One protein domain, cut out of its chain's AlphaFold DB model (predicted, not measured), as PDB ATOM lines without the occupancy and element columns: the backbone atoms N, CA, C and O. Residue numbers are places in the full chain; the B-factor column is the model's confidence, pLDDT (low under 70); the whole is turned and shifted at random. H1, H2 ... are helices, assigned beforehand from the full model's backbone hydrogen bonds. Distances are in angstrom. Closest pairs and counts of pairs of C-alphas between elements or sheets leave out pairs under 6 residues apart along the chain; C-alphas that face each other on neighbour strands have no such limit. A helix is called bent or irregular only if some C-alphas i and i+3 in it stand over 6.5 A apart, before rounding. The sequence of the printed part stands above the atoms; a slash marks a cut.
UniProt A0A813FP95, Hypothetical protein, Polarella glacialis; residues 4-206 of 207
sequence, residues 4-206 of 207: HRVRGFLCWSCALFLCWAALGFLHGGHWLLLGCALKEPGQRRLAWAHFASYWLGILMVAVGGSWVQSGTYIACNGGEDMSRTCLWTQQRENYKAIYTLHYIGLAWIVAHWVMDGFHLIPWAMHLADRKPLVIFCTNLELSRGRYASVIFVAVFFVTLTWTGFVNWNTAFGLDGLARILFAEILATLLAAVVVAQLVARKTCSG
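This is residues 4 to 206 of the 207 residues of the protein "Hypothetical protein" of Polarella glacialis (UniProt A0A813FP95). A long stack of crossing helices has H6a, the long arm of the bent helix H6, through its core, with H4 across one side of it and the hairpin of H7 and H8 across the other. Toward one end the short arm H6b turns off to pack on H1, and H3 packs side by side on residues 43 to 51 of H4, while small H5 and the loop of residues 70 to 83 lie at the other end. The printed part has 203 residues with eight named helices, H1 to H8 in chain order, and no named strand; the class is all helix. It is compact, with a radius of gyration of the C-alphas of 19.4 A, yet elongated, spanning 63 by 35 by 27 A.

The hub is H6, residues 93 to 128, touching five other helices; by its hydrogen bonds it was assigned as one helix, but it is bent, C-alphas 118 and 121 being 7.5 A apart. Its arms, H6a, residues 93 to 118, and H6b, residues 121 to 128, stand at a steep tilt of 63 degrees. H6a touches H4, residues 41 to 69, at a steep tilt of 38 degrees, opposite ways; their closest C-alphas, Gly 57 and Gly 105, are 4.3 A apart. With residues 103 to 115 alone H6a touches H7, residues 144 to 165, at a steep tilt of 49 degrees; the closest C-alphas are Ala 107 and Val 155, 5.5 A. H7 forms a helical hairpin with H8, residues 175 to 204, at 33 degrees, a shallow tilt only just short of steep; C-alphas Ala 154 and Ile 185 come closest, 5.4 A. H3, residues 29 to 37, forms the other helical hairpin with H4, with C-alphas Gly 35 and Arg 44 closest at 4.6 A. H1, residues 4 to 21, touches H6b, with C-alphas Gly 8 and Ala 128 closest at 4.9 A. H2, residues 24 to 27, touches H4, with C-alphas His 27 and Tyr 54 closest at 6.4 A. H5, residues 84 to 89, is close to but not clearly touching H6a, with C-alphas Leu 87 and Lys 96 closest at 6.5 A. Every O i to N i+4 pair is within hydrogen-bond range in H1, H3, H4, H5, H6a, H6b, H7 and H8; H2 is too short for one.

H1 begins at C-alpha 4 (134.384, 149.442, 110.090), and H8 ends at C-alpha 204 (161.076, 148.179, 94.073). From first to last C-alpha H8 measures 43.8 A, H4 41.8 A, H6a 37.6 A and H7 30.2 A.

The two C-alphas farthest apart are those of His 4 and Asn 77, 64.5 A. The links from H4 to H5 and from H6 to H7 are long, 14 and 15 residues. The printed part has no cut; its mean pLDDT is 94.0, with residues 24 and 206 under 70.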
ATOM      1  N   HIS A   4     133.514 149.062 108.972       90.56
ATOM      2  CA  HIS A   4     134.384 149.442 110.090       90.56
ATOM      3  C   HIS A   4     135.571 150.307 109.651       90.56
ATOM      4  O   HIS A   4     135.906 151.293 110.313       90.56
ATOM      5  N   ARG A   5     136.179 149.977 108.508       90.62
ATOM      6  CA  ARG A   5     137.324 150.709 107.956       90.62
ATOM      7  C   ARG A   5     136.927 152.109 107.496       90.62
ATOM      8  O   ARG A   5     137.645 153.066 107.772       90.62
ATOM      9  N   VAL A   6     135.769 152.238 106.846       91.94
ATOM     10  CA  VAL A   6     135.226 153.539 106.413       91.94
ATOM     11  C   VAL A   6     134.968 154.446 107.618       91.94
ATOM     12  O   VAL A   6     135.402 155.596 107.621       91.94
ATOM     13  N   ARG A   7     134.337 153.921 108.677       93.25
ATOM     14  CA  ARG A   7     134.098 154.675 109.922       93.25
ATOM     15  C   ARG A   7     135.401 155.128 110.581       93.25
ATOM     16  O   ARG A   7     135.503 156.281 110.989       93.25
ATOM     17  N   GLY A   8     136.398 154.242 110.651       91.62
ATOM     18  CA  GLY A   8     137.720 154.572 111.185       91.62
ATOM     19  C   GLY A   8     138.404 155.697 110.405       91.62
ATOM     20  O   GLY A   8     138.873 156.659 111.007       91.62
ATOM     21  N   PHE A   9     138.406 155.614 109.072       93.75
ATOM     22  CA  PHE A   9     138.985 156.640 108.202       93.75
ATOM     23  C   PHE A   9     138.313 158.008 108.374       93.75
ATOM     24  O   PHE A   9     139.011 159.012 108.524       93.75
ATOM     25  N   LEU A  10     136.976 158.057 108.384       94.50
ATOM     26  CA  LEU A  10     136.233 159.308 108.564       94.50
ATOM     27  C   LEU A  10     136.526 159.940 109.929       94.50
ATOM     28  O   LEU A  10     136.801 161.134 110.001       94.50
ATOM     29  N   CYS A  11     136.535 159.135 110.994       95.62
ATOM     30  CA  CYS A  11     136.854 159.601 112.343       95.62
ATOM     31  C   CYS A  11     138.260 160.219 112.414       95.62
ATOM     32  O   CYS A  11     138.413 161.360 112.854       95.62
ATOM     33  N   TRP A  12     139.280 159.507 111.917       95.94
ATOM     34  CA  TRP A  12     140.657 160.005 111.926       95.94
ATOM     35  C   TRP A  12     140.857 161.225 111.039       95.94
ATOM     36  O   TRP A  12     141.573 162.139 111.437       95.94
ATOM     37  N   SER A  13     140.209 161.267 109.876       94.31
ATOM     38  CA  SER A  13     140.266 162.431 108.993       94.31
ATOM     39  C   SER A  13     139.703 163.656 109.705       94.31
ATOM     40  O   SER A  13     140.408 164.650 109.839       94.31
ATOM     41  N   CYS A  14     138.486 163.576 110.253       94.56
ATOM     42  CA  CYS A  14     137.889 164.689 110.992       94.56
ATOM     43  C   CYS A  14     138.778 165.145 112.153       94.56
ATOM     44  O   CYS A  14     139.038 166.337 112.284       94.56
ATOM     45  N   ALA A  15     139.292 164.213 112.962       94.81
ATOM     46  CA  ALA A  15     140.156 164.551 114.090       94.81
ATOM     47  C   ALA A  15     141.447 165.251 113.637       94.81
ATOM     48  O   ALA A  15     141.790 166.306 114.165       94.81
ATOM     49  N   LEU A  16     142.137 164.711 112.628       95.06
ATOM     50  CA  LEU A  16     143.370 165.295 112.101       95.06
ATOM     51  C   LEU A  16     143.131 166.664 111.458       95.06
ATOM     52  O   LEU A  16     143.873 167.592 111.757       95.06
ATOM     53  N   PHE A  17     142.096 166.818 110.629       94.19
ATOM     54  CA  PHE A  17     141.777 168.096 109.989       94.19
ATOM     55  C   PHE A  17     141.351 169.159 111.001       94.19
ATOM     56  O   PHE A  17     141.792 170.298 110.884       94.19
ATOM     57  N   LEU A  18     140.563 168.811 112.024       92.56
ATOM     58  CA  LEU A  18     140.221 169.745 113.102       92.56
ATOM     59  C   LEU A  18     141.471 170.148 113.892       92.56
ATOM     60  O   LEU A  18     141.723 171.337 114.085       92.56
ATOM     61  N   CYS A  19     142.298 169.176 114.286       93.31
ATOM     62  CA  CYS A  19     143.548 169.434 114.996       93.31
ATOM     63  C   CYS A  19     144.594 170.179 114.152       93.31
ATOM     64  O   CYS A  19     145.470 170.812 114.728       93.31
ATOM     65  N   TRP A  20     144.525 170.115 112.822       94.75
ATOM     66  CA  TRP A  20     145.423 170.826 111.910       94.75
ATOM     67  C   TRP A  20     144.915 172.235 111.562       94.75
ATOM     68  O   TRP A  20     145.676 173.198 111.618       94.75
ATOM     69  N   ALA A  21     143.626 172.383 111.250       88.94
ATOM     70  CA  ALA A  21     143.045 173.659 110.840       88.94
ATOM     71  C   ALA A  21     142.821 174.600 112.032       88.94
ATOM     72  O   ALA A  21     143.245 175.750 111.988       88.94
ATOM     73  N   ALA A  22     142.188 174.119 113.108       79.62
ATOM     74  CA  ALA A  22     141.880 174.961 114.268       79.62
ATOM     75  C   ALA A  22     143.101 175.174 115.176       79.62
ATOM     76  O   ALA A  22     143.219 176.184 115.861       79.62
ATOM     77  N   LEU A  23     143.997 174.191 115.185       81.19
ATOM     78  CA  LEU A  23     144.967 173.968 116.253       81.19
ATOM     79  C   LEU A  23     146.395 173.723 115.716       81.19
ATOM     80  O   LEU A  23     147.386 173.830 116.441       81.19
ATOM     81  N   GLY A  24     146.537 173.421 114.424       69.62
ATOM     82  CA  GLY A  24     147.817 173.034 113.833       69.62
ATOM     83  C   GLY A  24     148.735 174.227 113.663       69.62
ATOM     84  O   GLY A  24     149.901 174.139 114.028       69.62
ATOM     85  N   PHE A  25     148.197 175.360 113.207       74.88
ATOM     86  CA  PHE A  25     148.976 176.588 113.048       74.88
ATOM     87  C   PHE A  25     149.496 177.136 114.388       74.88
ATOM     88  O   PHE A  25     150.624 177.614 114.464       74.88
ATOM     89  N   LEU A  26     148.695 177.039 115.454       81.81
ATOM     90  CA  LEU A  26     149.014 177.656 116.746       81.81
ATOM     91  C   LEU A  26     149.829 176.770 117.684       81.81
ATOM     92  O   LEU A  26     150.496 177.305 118.560       81.81
ATOM     93  N   HIS A  27     149.754 175.443 117.559       86.81
ATOM     94  CA  HIS A  27     150.424 174.553 118.513       86.81
ATOM     95  C   HIS A  27     150.757 173.153 117.973       86.81
ATOM     96  O   HIS A  27     151.169 172.291 118.749       86.81
ATOM     97  N   GLY A  28     150.550 172.873 116.681       90.25
ATOM     98  CA  GLY A  28     150.813 171.548 116.108       90.25
ATOM     99  C   GLY A  28     149.926 170.438 116.691       90.25
ATOM    100  O   GLY A  28     150.401 169.330 116.940       90.25
ATOM    101  N   GLY A  29     148.647 170.724 116.965       92.69
ATOM    102  CA  GLY A  29     147.731 169.805 117.659       92.69
ATOM    103  C   GLY A  29     147.594 168.417 117.036       92.69
ATOM    104  O   GLY A  29     147.438 167.425 117.748       92.69
ATOM    105  N   HIS A  30     147.700 168.314 115.714       95.00
ATOM    106  CA  HIS A  30     147.676 167.030 115.014       95.00
ATOM    107  C   HIS A  30     148.885 166.157 115.371       95.00
ATOM    108  O   HIS A  30     148.726 164.947 115.498       95.00
ATOM    109  N   TRP A  31     150.064 166.731 115.626       96.12
ATOM    110  CA  TRP A  31     151.234 165.966 116.075       96.12
ATOM    111  C   TRP A  31     151.079 165.417 117.491       96.12
ATOM    112  O   TRP A  31     151.501 164.292 117.756       96.12
ATOM    113  N   LEU A  32     150.422 166.168 118.379       94.94
ATOM    114  CA  LEU A  32     150.036 165.682 119.706       94.94
ATOM    115  C   LEU A  32     149.086 164.482 119.586       94.94
ATOM    116  O   LEU A  32     149.327 163.435 120.189       94.94
ATOM    117  N   LEU A  33     148.045 164.607 118.754       95.69
ATOM    118  CA  LEU A  33     147.108 163.515 118.485       95.69
ATOM    119  C   LEU A  33     147.835 162.276 117.945       95.69
ATOM    120  O   LEU A  33     147.630 161.173 118.452       95.69
ATOM    121  N   LEU A  34     148.724 162.453 116.963       95.81
ATOM    122  CA  LEU A  34     149.536 161.375 116.395       95.81
ATOM    123  C   LEU A  34     150.449 160.725 117.446       95.81
ATOM    124  O   LEU A  34     150.513 159.499 117.524       95.81
ATOM    125  N   GLY A  35     151.101 161.513 118.305       95.56
ATOM    126  CA  GLY A  35     151.964 161.015 119.383       95.56
ATOM    127  C   GLY A  35     151.240 160.132 120.408       95.56
ATOM    128  O   GLY A  35     151.871 159.252 121.012       95.56
ATOM    129  N   CYS A  36     149.930 160.339 120.569       96.00
ATOM    130  CA  CYS A  36     149.040 159.531 121.405       96.00
ATOM    131  C   CYS A  36     148.428 158.334 120.657       96.00
ATOM    132  O   CYS A  36     148.256 157.269 121.245       96.00
ATOM    133  N   ALA A  37     148.086 158.499 119.377       94.88
ATOM    134  CA  ALA A  37     147.345 157.509 118.595       94.88
ATOM    135  C   ALA A  37     148.227 156.406 117.988       94.88
ATOM    136  O   ALA A  37     147.783 155.264 117.831       94.88
ATOM    137  N   LEU A  38     149.467 156.734 117.615       95.31
ATOM    138  CA  LEU A  38     150.387 155.790 116.982       95.31
ATOM    139  C   LEU A  38     150.803 154.704 117.975       95.31
ATOM    140  O   LEU A  38     151.127 154.990 119.122       95.31
ATOM    141  N   LYS A  39     150.831 153.442 117.539       92.81
ATOM    142  CA  LYS A  39     151.228 152.319 118.406       92.81
ATOM    143  C   LYS A  39     152.735 152.115 118.456       92.81
ATOM    144  O   LYS A  39     153.280 151.754 119.496       92.81
ATOM    145  N   GLU A  40     153.401 152.330 117.329       94.12
ATOM    146  CA  GLU A  40     154.824 152.064 117.195       94.12
ATOM    147  C   GLU A  40     155.651 153.119 117.957       94.12
ATOM    148  O   GLU A  40     155.509 154.319 117.692       94.12
ATOM    149  N   PRO A  41     156.537 152.717 118.891       94.25
ATOM    150  CA  PRO A  41     157.318 153.661 119.689       94.25
ATOM    151  C   PRO A  41     158.187 154.611 118.856       94.25
ATOM    152  O   PRO A  41     158.337 155.774 119.228       94.25
ATOM    153  N   GLY A  42     158.742 154.139 117.733       94.44
ATOM    154  CA  GLY A  42     159.545 154.960 116.821       94.44
ATOM    155  C   GLY A  42     158.734 156.102 116.208       94.44
ATOM    156  O   GLY A  42     159.108 157.269 116.337       94.44
ATOM    157  N   GLN A  43     157.572 155.776 115.639       94.25
ATOM    158  CA  GLN A  43     156.637 156.741 115.053       94.25
ATOM    159  C   GLN A  43     156.075 157.715 116.103       94.25
ATOM    160  O   GLN A  43     155.985 158.915 115.850       94.25
ATOM    161  N   ARG A  44     155.789 157.242 117.324       95.19
ATOM    162  CA  ARG A  44     155.399 158.122 118.439       95.19
ATOM    163  C   ARG A  44     156.490 159.128 118.786       95.19
ATOM    164  O   ARG A  44     156.202 160.313 118.908       95.19
ATOM    165  N   ARG A  45     157.740 158.679 118.955       95.75
ATOM    166  CA  ARG A  45     158.875 159.574 119.252       95.75
ATOM    167  C   ARG A  45     159.062 160.616 118.154       95.75
ATOM    168  O   ARG A  45     159.347 161.768 118.463       95.75
ATOM    169  N   LEU A  46     158.879 160.222 116.894       95.06
ATOM    170  CA  LEU A  46     158.900 161.139 115.760       95.06
ATOM    171  C   LEU A  46     157.790 162.189 115.874       95.06
ATOM    172  O   LEU A  46     158.085 163.377 115.784       95.06
ATOM    173  N   ALA A  47     156.549 161.772 116.132       95.81
ATOM    174  CA  ALA A  47     155.426 162.692 116.290       95.81
ATOM    175  C   ALA A  47     155.653 163.691 117.438       95.81
ATOM    176  O   ALA A  47     155.474 164.894 117.258       95.81
ATOM    177  N   TRP A  48     156.155 163.219 118.584       96.62
ATOM    178  CA  TRP A  48     156.531 164.083 119.706       96.62
ATOM    179  C   TRP A  48     157.675 165.041 119.369       96.62
ATOM    180  O   TRP A  48     157.651 166.193 119.798       96.62
ATOM    181  N   ALA A  49     158.660 164.605 118.582       96.00
ATOM    182  CA  ALA A  49     159.741 165.474 118.134       96.00
ATOM    183  C   ALA A  49     159.230 166.594 117.213       96.00
ATOM    184  O   ALA A  49     159.659 167.737 117.363       96.00
ATOM    185  N   HIS A  50     158.298 166.299 116.301       95.00
ATOM    186  CA  HIS A  50     157.685 167.327 115.454       95.00
ATOM    187  C   HIS A  50     156.778 168.265 116.249       95.00
ATOM    188  O   HIS A  50     156.872 169.477 116.060       95.00
ATOM    189  N   PHE A  51     156.002 167.744 117.206       96.12
ATOM    190  CA  PHE A  51     155.241 168.565 118.152       96.12
ATOM    191  C   PHE A  51     156.147 169.540 118.921       96.12
ATOM    192  O   PHE A  51     155.885 170.740 118.956       96.12
ATOM    193  N   ALA A  52     157.264 169.055 119.473       96.38
ATOM    194  CA  ALA A  52     158.246 169.910 120.137       96.38
ATOM    195  C   ALA A  52     158.864 170.942 119.175       96.38
ATOM    196  O   ALA A  52     159.093 172.087 119.561       96.38
ATOM    197  N   SER A  53     159.099 170.570 117.911       95.69
ATOM    198  CA  SER A  53     159.630 171.496 116.904       95.69
ATOM    199  C   SER A  53     158.651 172.618 116.533       95.69
ATOM    200  O   SER A  53     159.095 173.732 116.264       95.69
ATOM    201  N   TYR A  54     157.337 172.361 116.568       94.75
ATOM    202  CA  TYR A  54     156.314 173.401 116.412       94.75
ATOM    203  C   TYR A  54     156.420 174.425 117.536       94.75
ATOM    204  O   TYR A  54     156.497 175.622 117.272       94.75
ATOM    205  N   TRP A  55     156.495 173.953 118.783       96.19
ATOM    206  CA  TRP A  55     156.649 174.824 119.948       96.19
ATOM    207  C   TRP A  55     157.933 175.640 119.909       96.19
ATOM    208  O   TRP A  55     157.903 176.818 120.247       96.19
ATOM    209  N   LEU A  56     159.041 175.062 119.439       96.12
ATOM    210  CA  LEU A  56     160.268 175.824 119.225       96.12
ATOM    211  C   LEU A  56     160.045 176.984 118.240       96.12
ATOM    212  O   LEU A  56     160.393 178.118 118.559       96.12
ATOM    213  N   GLY A  57     159.414 176.723 117.090       96.31
ATOM    214  CA  GLY A  57     159.060 177.770 116.127       96.31
ATOM    215  C   GLY A  57     158.147 178.838 116.735       96.31
ATOM    216  O   GLY A  57     158.410 180.028 116.584       96.31
ATOM    217  N   ILE A  58     157.116 178.428 117.481       95.50
ATOM    218  CA  ILE A  58     156.168 179.340 118.147       95.50
ATOM    219  C   ILE A  58     156.887 180.232 119.155       95.50
ATOM    220  O   ILE A  58     156.653 181.436 119.178       95.50
ATOM    221  N   LEU A  59     157.793 179.669 119.954       96.25
ATOM    222  CA  LEU A  59     158.591 180.434 120.909       96.25
ATOM    223  C   LEU A  59     159.516 181.425 120.196       96.25
ATOM    224  O   LEU A  59     159.607 182.570 120.631       96.25
ATOM    225  N   MET A  60     160.147 181.036 119.082       97.00
ATOM    226  CA  MET A  60     160.954 181.958 118.269       97.00
ATOM    227  C   MET A  60     160.115 183.128 117.743       97.00
ATOM    228  O   MET A  60     160.539 184.281 117.837       97.00
ATOM    229  N   VAL A  61     158.905 182.851 117.245       96.50
ATOM    230  CA  VAL A  61     157.976 183.886 116.775       96.50
ATOM    231  C   VAL A  61     157.529 184.779 117.931       96.50
ATOM    232  O   VAL A  61     157.653 185.996 117.834       96.50
ATOM    233  N   ALA A  62     157.058 184.209 119.037       95.88
ATOM    234  CA  ALA A  62     156.498 184.961 120.158       95.88
ATOM    235  C   ALA A  62     157.551 185.817 120.877       95.88
ATOM    236  O   ALA A  62     157.329 187.009 121.103       95.88
ATOM    237  N   VAL A  63     158.711 185.236 121.202       96.75
ATOM    238  CA  VAL A  63     159.806 185.941 121.885       96.75
ATOM    239  C   VAL A  63     160.444 186.963 120.951       96.75
ATOM    240  O   VAL A  63     160.604 188.120 121.335       96.75
ATOM    241  N   GLY A  64     160.756 186.569 119.711       95.56
ATOM    242  CA  GLY A  64     161.327 187.478 118.720       95.56
ATOM    243  C   GLY A  64     160.387 188.641 118.399       95.56
ATOM    244  O   GLY A  64     160.825 189.786 118.377       95.56
ATOM    245  N   GLY A  65     159.090 188.357 118.256       94.50
ATOM    246  CA  GLY A  65     158.032 189.336 117.997       94.50
ATOM    247  C   GLY A  65     157.878 190.339 119.138       94.50
ATOM    248  O   GLY A  65     157.925 191.547 118.921       94.50
ATOM    249  N   SER A  66     157.783 189.839 120.372       95.75
ATOM    250  CA  SER A  66     157.737 190.682 121.574       95.75
ATOM    251  C   SER A  66     158.970 191.582 121.679       95.75
ATOM    252  O   SER A  66     158.860 192.766 121.992       95.75
ATOM    253  N   TRP A  67     160.156 191.043 121.382       96.06
ATOM    254  CA  TRP A  67     161.395 191.807 121.458       96.06
ATOM    255  C   TRP A  67     161.466 192.913 120.398       96.06
ATOM    256  O   TRP A  67     161.823 194.042 120.739       96.06
ATOM    257  N   VAL A  68     161.090 192.647 119.139       93.31
ATOM    258  CA  VAL A  68     161.119 193.679 118.078       93.31
ATOM    259  C   VAL A  68     160.085 194.788 118.302       93.31
ATOM    260  O   VAL A  68     160.275 195.898 117.812       93.31
ATOM    261  N   GLN A  69     159.031 194.513 119.077       90.38
ATOM    262  CA  GLN A  69     158.002 195.484 119.469       90.38
ATOM    263  C   GLN A  69     158.337 196.258 120.755       90.38
ATOM    264  O   GLN A  69     157.661 197.232 121.074       90.38
ATOM    265  N   SER A  70     159.392 195.888 121.487       91.31
ATOM    266  CA  SER A  70     159.740 196.493 122.788       91.31
ATOM    267  C   SER A  70     160.339 197.915 122.724       91.31
ATOM    268  O   SER A  70     160.911 198.390 123.701       91.31
ATOM    269  N   GLY A  71     160.233 198.609 121.585       86.56
ATOM    270  CA  GLY A  71     160.852 199.925 121.365       86.56
ATOM    271  C   GLY A  71     162.333 199.867 120.968       86.56
ATOM    272  O   GLY A  71     163.021 200.883 120.991       86.56
ATOM    273  N   THR A  72     162.841 198.691 120.591       87.88
ATOM    274  CA  THR A  72     164.215 198.492 120.082       87.88
ATOM    275  C   THR A  72     164.386 198.888 118.609       87.88
ATOM    276  O   THR A  72     165.511 198.923 118.108       87.88
ATOM    277  N   TYR A  73     163.272 199.176 117.934       92.38
ATOM    278  CA  TYR A  73     163.164 199.567 116.534       92.38
ATOM    279  C   TYR A  73     163.584 201.027 116.299       92.38
ATOM    280  O   TYR A  73     163.214 201.923 117.057       92.38
ATOM    281  N   ILE A  74     164.328 201.268 115.216       95.19
ATOM    282  CA  ILE A  74     164.614 202.614 114.696       95.19
ATOM    283  C   ILE A  74     163.617 202.918 113.578       95.19
ATOM    284  O   ILE A  74     163.565 202.167 112.612       95.19
ATOM    285  N   ALA A  75     162.868 204.020 113.683       94.94
ATOM    286  CA  ALA A  75     161.909 204.429 112.657       94.94
ATOM    287  C   ALA A  75     162.554 204.528 111.262       94.94
ATOM    288  O   ALA A  75     163.576 205.195 111.100       94.94
ATOM    289  N   CYS A  76     161.956 203.877 110.263       95.44
ATOM    290  CA  CYS A  76     162.435 203.910 108.890       95.44
ATOM    291  C   CYS A  76     162.197 205.284 108.254       95.44
ATOM    292  O   CYS A  76     161.096 205.830 108.305       95.44
ATOM    293  N   ASN A  77     163.215 205.817 107.569       95.81
ATOM    294  CA  ASN A  77     163.138 207.134 106.919       95.81
ATOM    295  C   ASN A  77     162.016 207.274 105.869       95.81
ATOM    296  O   ASN A  77     161.606 208.393 105.572       95.81
ATOM    297  N   GLY A  78     161.541 206.169 105.282       91.62
ATOM    298  CA  GLY A  78     160.464 206.176 104.286       91.62
ATOM    299  C   GLY A  78     159.050 206.251 104.877       91.62
ATOM    300  O   GLY A  78     158.083 206.322 104.121       91.62
ATOM    301  N   GLY A  79     158.921 206.274 106.209       91.94
ATOM    302  CA  GLY A  79     157.636 206.322 106.909       91.94
ATOM    303  C   GLY A  79     156.943 204.965 107.052       91.94
ATOM    304  O   GLY A  79     155.897 204.894 107.690       91.94
ATOM    305  N   GLU A  80     157.504 203.890 106.494       94.19
ATOM    306  CA  GLU A  80     157.041 202.531 106.757       94.19
ATOM    307  C   GLU A  80     157.421 202.013 108.152       94.19
ATOM    308  O   GLU A  80     158.420 202.435 108.736       94.19
ATOM    309  N   ASP A  81     156.676 201.024 108.657       93.06
ATOM    310  CA  ASP A  81     157.064 200.311 109.884       93.06
ATOM    311  C   ASP A  81     158.305 199.438 109.672       93.06
ATOM    312  O   ASP A  81     159.109 199.257 110.579       93.06
ATOM    313  N   MET A  82     158.452 198.837 108.487       95.50
ATOM    314  CA  MET A  82     159.659 198.115 108.107       95.50
ATOM    315  C   MET A  82     159.719 197.898 106.596       95.50
ATOM    316  O   MET A  82     158.741 197.510 105.953       95.50
ATOM    317  N   SER A  83     160.911 198.049 106.033       96.31
ATOM    318  CA  SER A  83     161.243 197.591 104.685       96.31
ATOM    319  C   SER A  83     162.520 196.769 104.707       96.31
ATOM    320  O   SER A  83     163.331 196.875 105.632       96.31
ATOM    321  N   ARG A  84     162.747 195.988 103.649       96.44
ATOM    322  CA  ARG A  84     164.007 195.254 103.484       96.44
ATOM    323  C   ARG A  84     165.216 196.189 103.569       96.44
ATOM    324  O   ARG A  84     166.183 195.890 104.266       96.44
ATOM    325  N   THR A  85     165.167 197.326 102.876       97.00
ATOM    326  CA  THR A  85     166.262 198.305 102.887       97.00
ATOM    327  C   THR A  85     166.477 198.869 104.286       97.00
ATOM    328  O   THR A  85     167.610 198.873 104.763       97.00
ATOM    329  N   CYS A  86     165.414 199.294 104.972       97.06
ATOM    330  CA  CYS A  86     165.510 199.806 106.338       97.06
ATOM    331  C   CYS A  86     166.105 198.771 107.305       97.06
ATOM    332  O   CYS A  86     167.033 199.096 108.051       97.06
ATOM    333  N   LEU A  87     165.661 197.509 107.234       97.00
ATOM    334  CA  LEU A  87     166.180 196.420 108.065       97.00
ATOM    335  C   LEU A  87     167.703 196.299 107.956       97.00
ATOM    336  O   LEU A  87     168.399 196.236 108.966       97.00
ATOM    337  N   TRP A  88     168.237 196.295 106.736       97.56
ATOM    338  CA  TRP A  88     169.663 196.048 106.526       97.56
ATOM    339  C   TRP A  88     170.541 197.290 106.680       97.56
ATOM    340  O   TRP A  88     171.703 197.153 107.063       97.56
ATOM    341  N   THR A  89     170.002 198.482 106.415       97.62
ATOM    342  CA  THR A  89     170.789 199.729 106.371       97.62
ATOM    343  C   THR A  89     170.644 200.608 107.611       97.62
ATOM    344  O   THR A  89     171.574 201.345 107.920       97.62
ATOM    345  N   GLN A  90     169.514 200.538 108.322       97.62
ATOM    346  CA  GLN A  90     169.197 201.457 109.424       97.62
ATOM    347  C   GLN A  90     169.125 200.755 110.783       97.62
ATOM    348  O   GLN A  90     169.492 201.348 111.796       97.62
ATOM    349  N   GLN A  91     168.681 199.495 110.833       97.69
ATOM    350  CA  GLN A  91     168.545 198.782 112.107       97.69
ATOM    351  C   GLN A  91     169.899 198.363 112.691       97.69
ATOM    352  O   GLN A  91     170.897 198.193 111.988       97.69
ATOM    353  N   ARG A  92     169.925 198.150 114.010       97.19
ATOM    354  CA  ARG A  92     171.097 197.634 114.735       97.19
ATOM    355  C   ARG A  92     171.302 196.141 114.462       97.19
ATOM    356  O   ARG A  92     170.343 195.418 114.208       97.19
ATOM    357  N   GLU A  93     172.536 195.650 114.593       97.12
ATOM    358  CA  GLU A  93     172.878 194.239 114.328       97.12
ATOM    359  C   GLU A  93     172.080 193.240 115.179       97.12
ATOM    360  O   GLU A  93     171.584 192.233 114.675       97.12
ATOM    361  N   ASN A  94     171.875 193.543 116.461       97.00
ATOM    362  CA  ASN A  94     171.040 192.719 117.335       97.00
ATOM    363  C   ASN A  94     169.574 192.685 116.874       97.00
ATOM    364  O   ASN A  94     168.940 191.632 116.937       97.00
ATOM    365  N   TYR A  95     169.052 193.807 116.363       96.88
ATOM    366  CA  TYR A  95     167.709 193.863 115.798       96.88
ATOM    367  C   TYR A  95     167.608 193.020 114.529       96.88
ATOM    368  O   TYR A  95     166.702 192.199 114.426       96.88
ATOM    369  N   LYS A  96     168.575 193.134 113.608       97.19
ATOM    370  CA  LYS A  96     168.640 192.301 112.394       97.19
ATOM    371  C   LYS A  96     168.617 190.813 112.733       97.19
ATOM    372  O   LYS A  96     167.836 190.063 112.145       97.19
ATOM    373  N   ALA A  97     169.433 190.391 113.699       97.19
ATOM    374  CA  ALA A  97     169.517 188.996 114.118       97.19
ATOM    375  C   ALA A  97     168.188 188.485 114.695       97.19
ATOM    376  O   ALA A  97     167.685 187.451 114.257       97.19
ATOM    377  N   ILE A  98     167.586 189.218 115.636       97.12
ATOM    378  CA  ILE A  98     166.338 188.795 116.292       97.12
ATOM    379  C   ILE A  98     165.156 188.845 115.323       97.12
ATOM    380  O   ILE A  98     164.354 187.913 115.297       97.12
ATOM    381  N   TYR A  99     165.083 189.871 114.475       96.25
ATOM    382  CA  TYR A  99     164.085 189.968 113.413       96.25
ATOM    383  C   TYR A  99     164.210 188.784 112.442       96.25
ATOM    384  O   TYR A  99     163.224 188.125 112.127       96.25
ATOM    385  N   THR A 100     165.433 188.426 112.043       97.25
ATOM    386  CA  THR A 100     165.671 187.258 111.183       97.25
ATOM    387  C   THR A 100     165.239 185.957 111.860       97.25
ATOM    388  O   THR A 100     164.537 185.156 111.248       97.25
ATOM    389  N   LEU A 101     165.589 185.751 113.136       97.06
ATOM    390  CA  LEU A 101     165.171 184.568 113.897       97.06
ATOM    391  C   LEU A 101     163.646 184.480 114.052       97.06
ATOM    392  O   LEU A 101     163.089 183.393 113.911       97.06
ATOM    393  N   HIS A 102     162.966 185.604 114.286       96.31
ATOM    394  CA  HIS A 102     161.505 185.669 114.336       96.31
ATOM    395  C   HIS A 102     160.875 185.153 113.031       96.31
ATOM    396  O   HIS A 102     160.022 184.261 113.065       96.31
ATOM    397  N   TYR A 103     161.344 185.635 111.876       96.19
ATOM    398  CA  TYR A 103     160.832 185.202 110.570       96.19
ATOM    399  C   TYR A 103     161.258 183.779 110.186       96.19
ATOM    400  O   TYR A 103     160.478 183.083 109.537       96.19
ATOM    401  N   ILE A 104     162.430 183.299 110.623       97.88
ATOM    402  CA  ILE A 104     162.806 181.877 110.504       97.88
ATOM    403  C   ILE A 104     161.813 181.005 111.281       97.88
ATOM    404  O   ILE A 104     161.357 179.989 110.759       97.88
ATOM    405  N   GLY A 105     161.442 181.406 112.501       97.00
ATOM    406  CA  GLY A 105     160.425 180.715 113.296       97.00
ATOM    407  C   GLY A 105     159.072 180.665 112.584       97.00
ATOM    408  O   GLY A 105     158.451 179.605 112.511       97.00
ATOM    409  N   LEU A 106     158.644 181.781 111.988       96.00
ATOM    410  CA  LEU A 106     157.395 181.841 111.225       96.00
ATOM    411  C   LEU A 106     157.449 180.937 109.987       96.00
ATOM    412  O   LEU A 106     156.541 180.135 109.771       96.00
ATOM    413  N   ALA A 107     158.532 181.014 109.209       97.19
ATOM    414  CA  ALA A 107     158.753 180.153 108.051       97.19
ATOM    415  C   ALA A 107     158.745 178.670 108.444       97.19
ATOM    416  O   ALA A 107     158.159 177.852 107.741       97.19
ATOM    417  N   TRP A 108     159.342 178.323 109.589       97.38
ATOM    418  CA  TRP A 108     159.368 176.962 110.121       97.38
ATOM    419  C   TRP A 108     157.969 176.417 110.421       97.38
ATOM    420  O   TRP A 108     157.659 175.293 110.014       97.38
ATOM    421  N   ILE A 109     157.119 177.209 111.086       96.12
ATOM    422  CA  ILE A 109     155.730 176.833 111.396       96.12
ATOM    423  C   ILE A 109     154.909 176.708 110.111       96.12
ATOM    424  O   ILE A 109     154.223 175.707 109.927       96.12
ATOM    425  N   VAL A 110     154.989 177.691 109.206       95.94
ATOM    426  CA  VAL A 110     154.213 177.681 107.953       95.94
ATOM    427  C   VAL A 110     154.636 176.510 107.067       95.94
ATOM    428  O   VAL A 110     153.776 175.811 106.533       95.94
ATOM    429  N   ALA A 111     155.941 176.249 106.946       96.94
ATOM    430  CA  ALA A 111     156.452 175.111 106.190       96.94
ATOM    431  C   ALA A 111     155.951 173.789 106.778       96.94
ATOM    432  O   ALA A 111     155.428 172.967 106.031       96.94
ATOM    433  N   HIS A 112     156.030 173.600 108.101       95.69
ATOM    434  CA  HIS A 112     155.422 172.433 108.740       95.69
ATOM    435  C   HIS A 112     153.928 172.339 108.429       95.69
ATOM    436  O   HIS A 112     153.467 171.295 107.988       95.69
ATOM    437  N   TRP A 113     153.177 173.424 108.614       95.94
ATOM    438  CA  TRP A 113     151.726 173.428 108.471       95.94
ATOM    439  C   TRP A 113     151.278 173.031 107.061       95.94
ATOM    440  O   TRP A 113     150.419 172.159 106.915       95.94
ATOM    441  N   VAL A 114     151.904 173.596 106.024       95.56
ATOM    442  CA  VAL A 114     151.617 173.254 104.622       95.56
ATOM    443  C   VAL A 114     151.975 171.800 104.327       95.56
ATOM    444  O   VAL A 114     151.167 171.066 103.754       95.56
ATOM    445  N   MET A 115     153.175 171.372 104.729       95.19
ATOM    446  CA  MET A 115     153.653 170.012 104.480       95.19
ATOM    447  C   MET A 115     152.764 168.991 105.197       95.19
ATOM    448  O   MET A 115     152.347 168.014 104.584       95.19
ATOM    449  N   ASP A 116     152.396 169.240 106.453       95.50
ATOM    450  CA  ASP A 116     151.517 168.381 107.245       95.50
ATOM    451  C   ASP A 116     150.132 168.259 106.601       95.50
ATOM    452  O   ASP A 116     149.593 167.154 106.508       95.50
ATOM    453  N   GLY A 117     149.590 169.372 106.088       95.25
ATOM    454  CA  GLY A 117     148.304 169.416 105.387       95.25
ATOM    455  C   GLY A 117     148.229 168.424 104.224       95.25
ATOM    456  O   GLY A 117     147.227 167.729 104.054       95.25
ATOM    457  N   PHE A 118     149.328 168.278 103.476       95.25
ATOM    458  CA  PHE A 118     149.427 167.327 102.366       95.25
ATOM    459  C   PHE A 118     149.366 165.857 102.815       95.25
ATOM    460  O   PHE A 118     148.967 164.982 102.045       95.25
ATOM    461  N   HIS A 119     149.732 165.565 104.064       95.31
ATOM    462  CA  HIS A 119     149.802 164.204 104.588       95.31
ATOM    463  C   HIS A 119     148.566 163.766 105.386       95.31
ATOM    464  O   HIS A 119     148.459 162.589 105.729       95.31
ATOM    465  N   LEU A 120     147.609 164.655 105.668       94.88
ATOM    466  CA  LEU A 120     146.495 164.334 106.572       94.88
ATOM    467  C   LEU A 120     145.640 163.160 106.084       94.88
ATOM    468  O   LEU A 120     145.328 162.264 106.866       94.88
ATOM    469  N   ILE A 121     145.295 163.132 104.793       95.44
ATOM    470  CA  ILE A 121     144.488 162.053 104.201       95.44
ATOM    471  C   ILE A 121     145.220 160.701 104.261       95.44
ATOM    472  O   ILE A 121     144.661 159.762 104.838       95.44
ATOM    473  N   PRO A 122     146.449 160.550 103.719       95.19
ATOM    474  CA  PRO A 122     147.150 159.271 103.801       95.19
ATOM    475  C   PRO A 122     147.422 158.861 105.254       95.19
ATOM    476  O   PRO A 122     147.265 157.688 105.589       95.19
ATOM    477  N   TRP A 123     147.735 159.794 106.158       96.69
ATOM    478  CA  TRP A 123     147.894 159.469 107.577       96.69
ATOM    479  C   TRP A 123     146.595 158.982 108.219       96.69
ATOM    480  O   TRP A 123     146.628 157.990 108.943       96.69
ATOM    481  N   ALA A 124     145.445 159.586 107.910       96.69
ATOM    482  CA  ALA A 124     144.150 159.105 108.388       96.69
ATOM    483  C   ALA A 124     143.857 157.670 107.917       96.69
ATOM    484  O   ALA A 124     143.388 156.842 108.701       96.69
ATOM    485  N   MET A 125     144.176 157.349 106.656       95.00
ATOM    486  CA  MET A 125     144.049 155.985 106.127       95.00
ATOM    487  C   MET A 125     144.970 155.005 106.865       95.00
ATOM    488  O   MET A 125     144.538 153.917 107.245       95.00
ATOM    489  N   HIS A 126     146.222 155.395 107.111       94.44
ATOM    490  CA  HIS A 126     147.194 154.557 107.815       94.44
ATOM    491  C   HIS A 126     146.815 154.343 109.284       94.44
ATOM    492  O   HIS A 126     146.923 153.223 109.779       94.44
ATOM    493  N   LEU A 127     146.283 155.358 109.967       95.00
ATOM    494  CA  LEU A 127     145.754 155.221 111.327       95.00
ATOM    495  C   LEU A 127     144.548 154.276 111.384       95.00
ATOM    496  O   LEU A 127     144.485 153.424 112.273       95.00
ATOM    497  N   ALA A 128     143.616 154.386 110.430       95.00
ATOM    498  CA  ALA A 128     142.462 153.488 110.337       95.00
ATOM    499  C   ALA A 128     142.890 152.023 110.132       95.00
ATOM    500  O   ALA A 128     142.319 151.121 110.744       95.00
ATOM    501  N   ASP A 129     143.942 151.806 109.341       93.56
ATOM    502  CA  ASP A 129     144.528 150.489 109.075       93.56
ATOM    503  C   ASP A 129     145.544 150.033 110.140       93.56
ATOM    504  O   ASP A 129     146.052 148.915 110.057       93.56
ATOM    505  N   ARG A 130     145.866 150.881 111.127       91.62
ATOM    506  CA  ARG A 130     146.933 150.666 112.125       91.62
ATOM    507  C   ARG A 130     148.311 150.383 111.503       91.62
ATOM    508  O   ARG A 130     149.068 149.564 112.020       91.62
ATOM    509  N   LYS A 131     148.632 151.067 110.406       93.62
ATOM    510  CA  LYS A 131     149.915 150.987 109.693       93.62
ATOM    511  C   LYS A 131     150.854 152.139 110.088       93.62
ATOM    512  O   LYS A 131     150.364 153.186 110.520       93.62
ATOM    513  N   PRO A 132     152.180 151.981 109.917       93.62
ATOM    514  CA  PRO A 132     153.142 153.074 110.074       93.62
ATOM    515  C   PRO A 132     152.816 154.241 109.143       93.62
ATOM    516  O   PRO A 132     152.308 154.019 108.046       93.62
ATOM    517  N   LEU A 133     153.103 155.478 109.551       94.75
ATOM    518  CA  LEU A 133     152.880 156.644 108.696       94.75
ATOM    519  C   LEU A 133     153.860 156.657 107.522       94.75
ATOM    520  O   LEU A 133     155.005 156.225 107.644       94.75
ATOM    521  N   VAL A 134     153.417 157.212 106.400       94.31
ATOM    522  CA  VAL A 134     154.222 157.367 105.183       94.31
ATOM    523  C   VAL A 134     154.382 158.831 104.805       94.31
ATOM    524  O   VAL A 134     153.608 159.688 105.238       94.31
ATOM    525  N   ILE A 135     155.390 159.116 103.987       92.38
ATOM    526  CA  ILE A 135     155.688 160.457 103.482       92.38
ATOM    527  C   ILE A 135     155.278 160.588 102.004       92.38
ATOM    528  O   ILE A 135     155.422 159.649 101.219       92.38
ATOM    529  N   PHE A 136     154.762 161.757 101.623       89.06
ATOM    530  CA  PHE A 136     154.464 162.189 100.253       89.06
ATOM    531  C   PHE A 136     153.614 161.220  99.418       89.06
ATOM    532  O   PHE A 136     153.830 161.077  98.215       89.06
ATOM    533  N   CYS A 137     152.658 160.534 100.055       87.00
ATOM    534  CA  CYS A 137     151.830 159.504  99.413       87.00
ATOM    535  C   CYS A 137     152.662 158.397  98.731       87.00
ATOM    536  O   CYS A 137     152.264 157.854  97.703       87.00
ATOM    537  N   THR A 138     153.839 158.086  99.281       90.00
ATOM    538  CA  THR A 138     154.725 157.016  98.801       90.00
ATOM    539  C   THR A 138     154.686 155.805  99.736       90.00
ATOM    540  O   THR A 138     154.075 155.848 100.800       90.00
ATOM    541  N   ASN A 139     155.391 154.731  99.371       87.56
ATOM    542  CA  ASN A 139     155.616 153.578 100.253       87.56
ATOM    543  C   ASN A 139     156.777 153.796 101.241       87.56
ATOM    544  O   ASN A 139     157.191 152.862 101.921       87.56
ATOM    545  N   LEU A 140     157.352 155.002 101.295       90.00
ATOM    546  CA  LEU A 140     158.431 155.316 102.222       90.00
ATOM    547  C   LEU A 140     157.837 155.686 103.578       90.00
ATOM    548  O   LEU A 140     157.064 156.642 103.690       90.00
ATOM    549  N   GLU A 141     158.243 154.958 104.613       92.19
ATOM    550  CA  GLU A 141     157.888 155.291 105.988       92.19
ATOM    551  C   GLU A 141     158.374 156.694 106.362       92.19
ATOM    552  O   GLU A 141     159.443 157.163 105.939       92.19
ATOM    553  N   LEU A 142     157.568 157.358 107.185       90.44
ATOM    554  CA  LEU A 142     157.879 158.662 107.730       90.44
ATOM    555  C   LEU A 142     159.146 158.557 108.584       90.44
ATOM    556  O   LEU A 142     159.176 157.896 109.622       90.44
ATOM    557  N   SER A 143     160.200 159.229 108.127       91.81
ATOM    558  CA  SER A 143     161.496 159.303 108.794       91.81
ATOM    559  C   SER A 143     161.761 160.734 109.231       91.81
ATOM    560  O   SER A 143     161.620 161.664 108.432       91.81
ATOM    561  N   ARG A 144     162.218 160.899 110.480       86.12
ATOM    562  CA  ARG A 144     162.533 162.207 111.066       86.12
ATOM    563  C   ARG A 144     163.522 162.973 110.195       86.12
ATOM    564  O   ARG A 144     163.320 164.152 109.951       86.12
ATOM    565  N   GLY A 145     164.566 162.295 109.709       89.62
ATOM    566  CA  GLY A 145     165.600 162.914 108.882       89.62
ATOM    567  C   GLY A 145     165.037 163.421 107.557       89.62
ATOM    568  O   GLY A 145     165.143 164.604 107.267       89.62
ATOM    569  N   ARG A 146     164.367 162.548 106.790       90.88
ATOM    570  CA  ARG A 146     163.833 162.906 105.465       90.88
ATOM    571  C   ARG A 146     162.816 164.040 105.543       90.88
ATOM    572  O   ARG A 146     162.902 164.982 104.764       90.88
ATOM    573  N   TYR A 147     161.877 163.951 106.483       92.31
ATOM    574  CA  TYR A 147     160.830 164.957 106.618       92.31
ATOM    575  C   TYR A 147     161.395 166.296 107.104       92.31
ATOM    576  O   TYR A 147     161.143 167.329 106.486       92.31
ATOM    577  N   ALA A 148     162.253 166.277 108.134       93.81
ATOM    578  CA  ALA A 148     162.907 167.489 108.614       93.81
ATOM    579  C   ALA A 148     163.774 168.142 107.531       93.81
ATOM    580  O   ALA A 148     163.742 169.360 107.406       93.81
ATOM    581  N   SER A 149     164.506 167.372 106.715       95.00
ATOM    582  CA  SER A 149     165.320 167.924 105.624       95.00
ATOM    583  C   SER A 149     164.494 168.728 104.622       95.00
ATOM    584  O   SER A 149     164.927 169.802 104.222       95.00
ATOM    585  N   VAL A 150     163.301 168.256 104.243       95.56
ATOM    586  CA  VAL A 150     162.428 168.994 103.313       95.56
ATOM    587  C   VAL A 150     161.974 170.318 103.923       95.56
ATOM    588  O   VAL A 150     162.009 171.349 103.256       95.56
ATOM    589  N   ILE A 151     161.611 170.309 105.205       96.44
ATOM    590  CA  ILE A 151     161.211 171.522 105.925       96.44
ATOM    591  C   ILE A 151     162.394 172.489 106.047       96.44
ATOM    592  O   ILE A 151     162.243 173.667 105.740       96.44
ATOM    593  N   PHE A 152     163.585 172.005 106.412       97.12
ATOM    594  CA  PHE A 152     164.799 172.824 106.459       97.12
ATOM    595  C   PHE A 152     165.110 173.472 105.107       97.12
ATOM    596  O   PHE A 152     165.427 174.657 105.071       97.12
ATOM    597  N   VAL A 153     164.986 172.726 104.006       98.06
ATOM    598  CA  VAL A 153     165.184 173.258 102.650       98.06
ATOM    599  C   VAL A 153     164.157 174.348 102.333       98.06
ATOM    600  O   VAL A 153     164.542 175.413 101.855       98.06
ATOM    601  N   ALA A 154     162.877 174.132 102.653       98.06
ATOM    602  CA  ALA A 154     161.834 175.138 102.446       98.06
ATOM    603  C   ALA A 154     162.118 176.419 103.249       98.06
ATOM    604  O   ALA A 154     162.078 177.518 102.703       98.06
ATOM    605  N   VAL A 155     162.463 176.280 104.533       98.25
ATOM    606  CA  VAL A 155     162.781 177.410 105.421       98.25
ATOM    607  C   VAL A 155     164.023 178.154 104.953       98.25
ATOM    608  O   VAL A 155     164.041 179.382 104.989       98.25
ATOM    609  N   PHE A 156     165.044 177.436 104.485       98.25
ATOM    610  CA  PHE A 156     166.250 178.034 103.923       98.25
ATOM    611  C   PHE A 156     165.932 178.904 102.705       98.25
ATOM    612  O   PHE A 156     166.308 180.075 102.695       98.25
ATOM    613  N   PHE A 157     165.191 178.379 101.722       98.25
ATOM    614  CA  PHE A 157     164.813 179.150 100.533       98.25
ATOM    615  C   PHE A 157     163.942 180.353 100.879       98.25
ATOM    616  O   PHE A 157     164.302 181.468 100.518       98.25
ATOM    617  N   VAL A 158     162.889 180.157 101.676       98.00
ATOM    618  CA  VAL A 158     162.031 181.253 102.150       98.00
ATOM    619  C   VAL A 158     162.865 182.339 102.829       98.00
ATOM    620  O   VAL A 158     162.695 183.522 102.539       98.00
ATOM    621  N   THR A 159     163.806 181.942 103.695       98.00
ATOM    622  CA  THR A 159     164.690 182.876 104.402       98.00
ATOM    623  C   THR A 159     165.568 183.654 103.435       98.00
ATOM    624  O   THR A 159     165.651 184.876 103.540       98.00
ATOM    625  N   LEU A 160     166.189 182.993 102.459       97.69
ATOM    626  CA  LEU A 160     166.970 183.675 101.429       97.69
ATOM    627  C   LEU A 160     166.114 184.643 100.601       97.69
ATOM    628  O   LEU A 160     166.556 185.752 100.301       97.69
ATOM    629  N   THR A 161     164.885 184.264 100.267       97.94
ATOM    630  CA  THR A 161     163.991 185.054  99.419       97.94
ATOM    631  C   THR A 161     163.587 186.369 100.059       97.94
ATOM    632  O   THR A 161     163.771 187.421  99.438       97.94
ATOM    633  N   TRP A 162     163.117 186.361 101.309       97.00
ATOM    634  CA  TRP A 162     162.714 187.608 101.964       97.00
ATOM    635  C   TRP A 162     163.910 188.464 102.409       97.00
ATOM    636  O   TRP A 162     163.804 189.692 102.451       97.00
ATOM    637  N   THR A 163     165.062 187.855 102.716       96.62
ATOM    638  CA  THR A 163     166.261 188.608 103.129       96.62
ATOM    639  C   THR A 163     167.015 189.211 101.942       96.62
ATOM    640  O   THR A 163     167.473 190.357 102.023       96.62
ATOM    641  N   GLY A 164     167.132 188.467 100.838       95.31
ATOM    642  CA  GLY A 164     168.096 188.725  99.767       95.31
ATOM    643  C   GLY A 164     167.514 188.992  98.377       95.31
ATOM    644  O   GLY A 164     168.154 189.696  97.593       95.31
ATOM    645  N   PHE A 165     166.312 188.512  98.059       95.50
ATOM    646  CA  PHE A 165     165.821 188.543  96.673       95.50
ATOM    647  C   PHE A 165     164.627 189.469  96.471       95.50
ATOM    648  O   PHE A 165     164.650 190.315  95.578       95.50
ATOM    649  N   VAL A 166     163.613 189.383  97.327       96.00
ATOM    650  CA  VAL A 166     162.386 190.168  97.179       96.00
ATOM    651  C   VAL A 166     162.526 191.487  97.921       96.00
ATOM    652  O   VAL A 166     162.911 191.519  99.088       96.00
ATOM    653  N   ASN A 167     162.231 192.595  97.247       95.19
ATOM    654  CA  ASN A 167     162.059 193.868  97.930       95.19
ATOM    655  C   ASN A 167     160.641 193.929  98.509       95.19
ATOM    656  O   ASN A 167     159.669 193.728  97.783       95.19
ATOM    657  N   TRP A 168     160.528 194.187  99.808       96.12
ATOM    658  CA  TRP A 168     159.257 194.257 100.523       96.12
ATOM    659  C   TRP A 168     159.238 195.475 101.445       96.12
ATOM    660  O   TRP A 168     160.285 195.954 101.895       96.12
ATOM    661  N   ASN A 169     158.034 195.976 101.703       95.56
ATOM    662  CA  ASN A 169     157.772 197.138 102.539       95.56
ATOM    663  C   ASN A 169     156.371 196.993 103.157       95.56
ATOM    664  O   ASN A 169     155.425 196.687 102.437       95.56
ATOM    665  N   THR A 170     156.233 197.224 104.463       94.56
ATOM    666  CA  THR A 170     154.946 197.164 105.169       94.56
ATOM    667  C   THR A 170     153.958 198.266 104.781       94.56
ATOM    668  O   THR A 170     152.760 198.059 104.954       94.56
ATOM    669  N   ALA A 171     154.402 199.389 104.203       93.44
ATOM    670  CA  ALA A 171     153.540 200.508 103.801       93.44
ATOM    671  C   ALA A 171     152.435 200.110 102.808       93.44
ATOM    672  O   ALA A 171     151.343 200.673 102.836       93.44
ATOM    673  N   PHE A 172     152.701 199.122 101.951       90.69
ATOM    674  CA  PHE A 172     151.735 198.596 100.979       90.69
ATOM    675  C   PHE A 172     151.196 197.213 101.370       90.69
ATOM    676  O   PHE A 172     150.530 196.560 100.572       90.69
ATOM    677  N   GLY A 173     151.478 196.765 102.596       92.56
ATOM    678  CA  GLY A 173     151.202 195.408 103.051       92.56
ATOM    679  C   GLY A 173     152.271 194.389 102.640       92.56
ATOM    680  O   GLY A 173     153.226 194.678 101.924       92.56
ATOM    681  N   LEU A 174     152.116 193.163 103.142       94.88
ATOM    682  CA  LEU A 174     153.047 192.046 102.915       94.88
ATOM    683  C   LEU A 174     152.429 190.921 102.070       94.88
ATOM    684  O   LEU A 174     152.973 189.820 102.022       94.88
ATOM    685  N   ASP A 175     151.293 191.162 101.417       95.06
ATOM    686  CA  ASP A 175     150.555 190.139 100.675       95.06
ATOM    687  C   ASP A 175     151.356 189.604  99.478       95.06
ATOM    688  O   ASP A 175     151.421 188.391  99.272       95.06
ATOM    689  N   GLY A 176     152.029 190.490  98.735       94.81
ATOM    690  CA  GLY A 176     152.905 190.113  97.626       94.81
ATOM    691  C   GLY A 176     154.050 189.205  98.078       94.81
ATOM    692  O   GLY A 176     154.263 188.140  97.496       94.81
ATOM    693  N   LEU A 177     154.733 189.576  99.168       95.56
ATOM    694  CA  LEU A 177     155.782 188.748  99.765       95.56
ATOM    695  C   LEU A 177     155.212 187.404 100.235       95.56
ATOM    696  O   LEU A 177     155.743 186.359  99.874       95.56
ATOM    697  N   ALA A 178     154.107 187.411 100.983       96.44
ATOM    698  CA  ALA A 178     153.489 186.200 101.515       96.44
ATOM    699  C   ALA A 178     153.122 185.194 100.411       96.44
ATOM    700  O   ALA A 178     153.375 184.000 100.568       96.44
ATOM    701  N   ARG A 179     152.584 185.661  99.274       97.12
ATOM    702  CA  ARG A 179     152.274 184.802  98.116       97.12
ATOM    703  C   ARG A 179     153.523 184.151  97.528       97.12
ATOM    704  O   ARG A 179     153.484 182.959  97.233       97.12
ATOM    705  N   ILE A 180     154.612 184.908  97.377       97.38
ATOM    706  CA  ILE A 180     155.886 184.386  96.859       97.38
ATOM    707  C   ILE A 180     156.429 183.307  97.798       97.38
ATOM    708  O   ILE A 180     156.689 182.189  97.357       97.38
ATOM    709  N   LEU A 181     156.524 183.603  99.096       97.69
ATOM    710  CA  LEU A 181     157.061 182.659 100.081       97.69
ATOM    711  C   LEU A 181     156.194 181.394 100.186       97.69
ATOM    712  O   LEU A 181     156.711 180.284 100.284       97.69
ATOM    713  N   PHE A 182     154.867 181.532 100.118       97.38
ATOM    714  CA  PHE A 182     153.964 180.381 100.118       97.38
ATOM    715  C   PHE A 182     154.127 179.516  98.859       97.38
ATOM    716  O   PHE A 182     154.163 178.287  98.950       97.38
ATOM    717  N   ALA A 183     154.278 180.142  97.688       97.88
ATOM    718  CA  ALA A 183     154.549 179.432  96.443       97.88
ATOM    719  C   ALA A 183     155.885 178.668  96.491       97.88
ATOM    720  O   ALA A 183     155.948 177.539  96.007       97.88
ATOM    721  N   GLU A 184     156.925 179.216  97.125       97.88
ATOM    722  CA  GLU A 184     158.205 178.519  97.331       97.88
ATOM    723  C   GLU A 184     158.080 177.288  98.234       97.88
ATOM    724  O   GLU A 184     158.660 176.237  97.940       97.88
ATOM    725  N   ILE A 185     157.288 177.379  99.308       98.12
ATOM    726  CA  ILE A 185     157.004 176.230 100.180       98.12
ATOM    727  C   ILE A 185     156.295 175.128  99.381       98.12
ATOM    728  O   ILE A 185     156.695 173.963  99.454       98.12
ATOM    729  N   LEU A 186     155.290 175.481  98.570       97.88
ATOM    730  CA  LEU A 186     154.593 174.527  97.701       97.88
ATOM    731  C   LEU A 186     155.517 173.926  96.635       97.88
ATOM    732  O   LEU A 186     155.477 172.719  96.403       97.88
ATOM    733  N   ALA A 187     156.373 174.731  96.008       97.94
ATOM    734  CA  ALA A 187     157.345 174.244  95.034       97.94
ATOM    735  C   ALA A 187     158.325 173.246  95.676       97.94
ATOM    736  O   ALA A 187     158.602 172.191  95.102       97.94
ATOM    737  N   THR A 188     158.781 173.529  96.900       97.88
ATOM    738  CA  THR A 188     159.645 172.624  97.670       97.88
ATOM    739  C   THR A 188     158.931 171.313  98.004       97.88
ATOM    740  O   THR A 188     159.520 170.241  97.851       97.88
ATOM    741  N   LEU A 189     157.653 171.372  98.397       96.31
ATOM    742  CA  LEU A 189     156.818 170.188  98.628       96.31
ATOM    743  C   LEU A 189     156.722 169.331  97.362       96.31
ATOM    744  O   LEU A 189     156.979 168.130  97.409       96.31
ATOM    745  N   LEU A 190     156.388 169.940  96.224       96.75
ATOM    746  CA  LEU A 190     156.256 169.232  94.950       96.75
ATOM    747  C   LEU A 190     157.575 168.576  94.531       96.75
ATOM    748  O   LEU A 190     157.586 167.406  94.148       96.75
ATOM    749  N   ALA A 191     158.695 169.289  94.664       96.94
ATOM    750  CA  ALA A 191     160.018 168.730  94.406       96.94
ATOM    751  C   ALA A 191     160.310 167.529  95.322       96.94
ATOM    752  O   ALA A 191     160.762 166.484  94.848       96.94
ATOM    753  N   ALA A 192     159.994 167.631  96.615       95.50
ATOM    754  CA  ALA A 192     160.174 166.543  97.569       95.50
ATOM    755  C   ALA A 192     159.303 165.318  97.245       95.50
ATOM    756  O   ALA A 192     159.789 164.189  97.329       95.50
ATOM    757  N   VAL A 193     158.054 165.527  96.813       94.69
ATOM    758  CA  VAL A 193     157.159 164.458  96.339       94.69
ATOM    759  C   VAL A 193     157.775 163.739  95.139       94.69
ATOM    760  O   VAL A 193     157.867 162.511  95.146       94.69
ATOM    761  N   VAL A 194     158.253 164.481  94.134       95.56
ATOM    762  CA  VAL A 194     158.898 163.903  92.942       95.56
ATOM    763  C   VAL A 194     160.133 163.092  93.333       95.56
ATOM    764  O   VAL A 194     160.266 161.935  92.930       95.56
ATOM    765  N   VAL A 195     161.013 163.652  94.167       95.00
ATOM    766  CA  VAL A 195     162.216 162.954  94.647       95.00
ATOM    767  C   VAL A 195     161.842 161.678  95.405       95.00
ATOM    768  O   VAL A 195     162.408 160.618  95.134       95.00
ATOM    769  N   ALA A 196     160.864 161.740  96.307       93.06
ATOM    770  CA  ALA A 196     160.419 160.583  97.076       93.06
ATOM    771  C   ALA A 196     159.835 159.478  96.182       93.06
ATOM    772  O   ALA A 196     160.137 158.303  96.388       93.06
ATOM    773  N   GLN A 197     159.060 159.835  95.154       92.75
ATOM    774  CA  GLN A 197     158.537 158.875  94.180       92.75
ATOM    775  C   GLN A 197     159.651 158.209  93.365       92.75
ATOM    776  O   GLN A 197     159.617 156.995  93.155       92.75
ATOM    777  N   LEU A 198     160.660 158.972  92.930       92.94
ATOM    778  CA  LEU A 198     161.816 158.423  92.216       92.94
ATOM    779  C   LEU A 198     162.616 157.454  93.094       92.94
ATOM    780  O   LEU A 198     163.014 156.387  92.626       92.94
ATOM    781  N   VAL A 199     162.817 157.796  94.370       91.50
ATOM    782  CA  VAL A 199     163.478 156.917  95.346       91.50
ATOM    783  C   VAL A 199     162.665 155.641  95.566       91.50
ATOM    784  O   VAL A 199     163.225 154.550  95.486       91.50
ATOM    785  N   ALA A 200     161.349 155.759  95.765       89.00
ATOM    786  CA  ALA A 200     160.464 154.618  95.991       89.00
ATOM    787  C   ALA A 200     160.439 153.637  94.803       89.00
ATOM    788  O   ALA A 200     160.416 152.423  95.001       89.00
ATOM    789  N   ARG A 201     160.497 154.139  93.560       89.62
ATOM    790  CA  ARG A 201     160.566 153.282  92.362       89.62
ATOM    791  C   ARG A 201     161.853 152.460  92.315       89.62
ATOM    792  O   ARG A 201     161.791 151.269  92.030       89.62
ATOM    793  N   LYS A 202     163.001 153.071  92.634       87.88
ATOM    794  CA  LYS A 202     164.304 152.383  92.622       87.88
ATOM    795  C   LYS A 202     164.384 151.251  93.644       87.88
ATOM    796  O   LYS A 202     164.999 150.229  93.366       87.88
ATOM    797  N   THR A 203     163.754 151.412  94.806       83.06
ATOM    798  CA  THR A 203     163.730 150.360  95.833       83.06
ATOM    799  C   THR A 203     162.901 149.141  95.428       83.06
ATOM    800  O   THR A 203     163.197 148.050  95.894       83.06
ATOM    801  N   CYS A 204     161.904 149.295  94.548       72.50
ATOM    802  CA  CYS A 204     161.076 148.179  94.073       72.50
ATOM    803  C   CYS A 204     161.680 147.422  92.880       72.50
ATOM    804  O   CYS A 204     161.285 146.293  92.631       72.50
ATOM    805  N   SER A 205     162.601 148.029  92.125       74.00
ATOM    806  CA  SER A 205     163.232 147.390  90.956       74.00
ATOM    807  C   SER A 205     164.478 146.561  91.288       74.00
ATOM    808  O   SER A 205     165.061 145.966  90.390       74.00
ATOM    809  N   GLY A 206     164.943 146.595  92.541       62.84
ATOM    810  CA  GLY A 206     166.175 145.933  92.995       62.84
ATOM    811  C   GLY A 206     165.962 144.614  93.744       62.84
ATOM    812  O   GLY A 206     166.906 144.123  94.356       62.84
TER     813      GLY A 206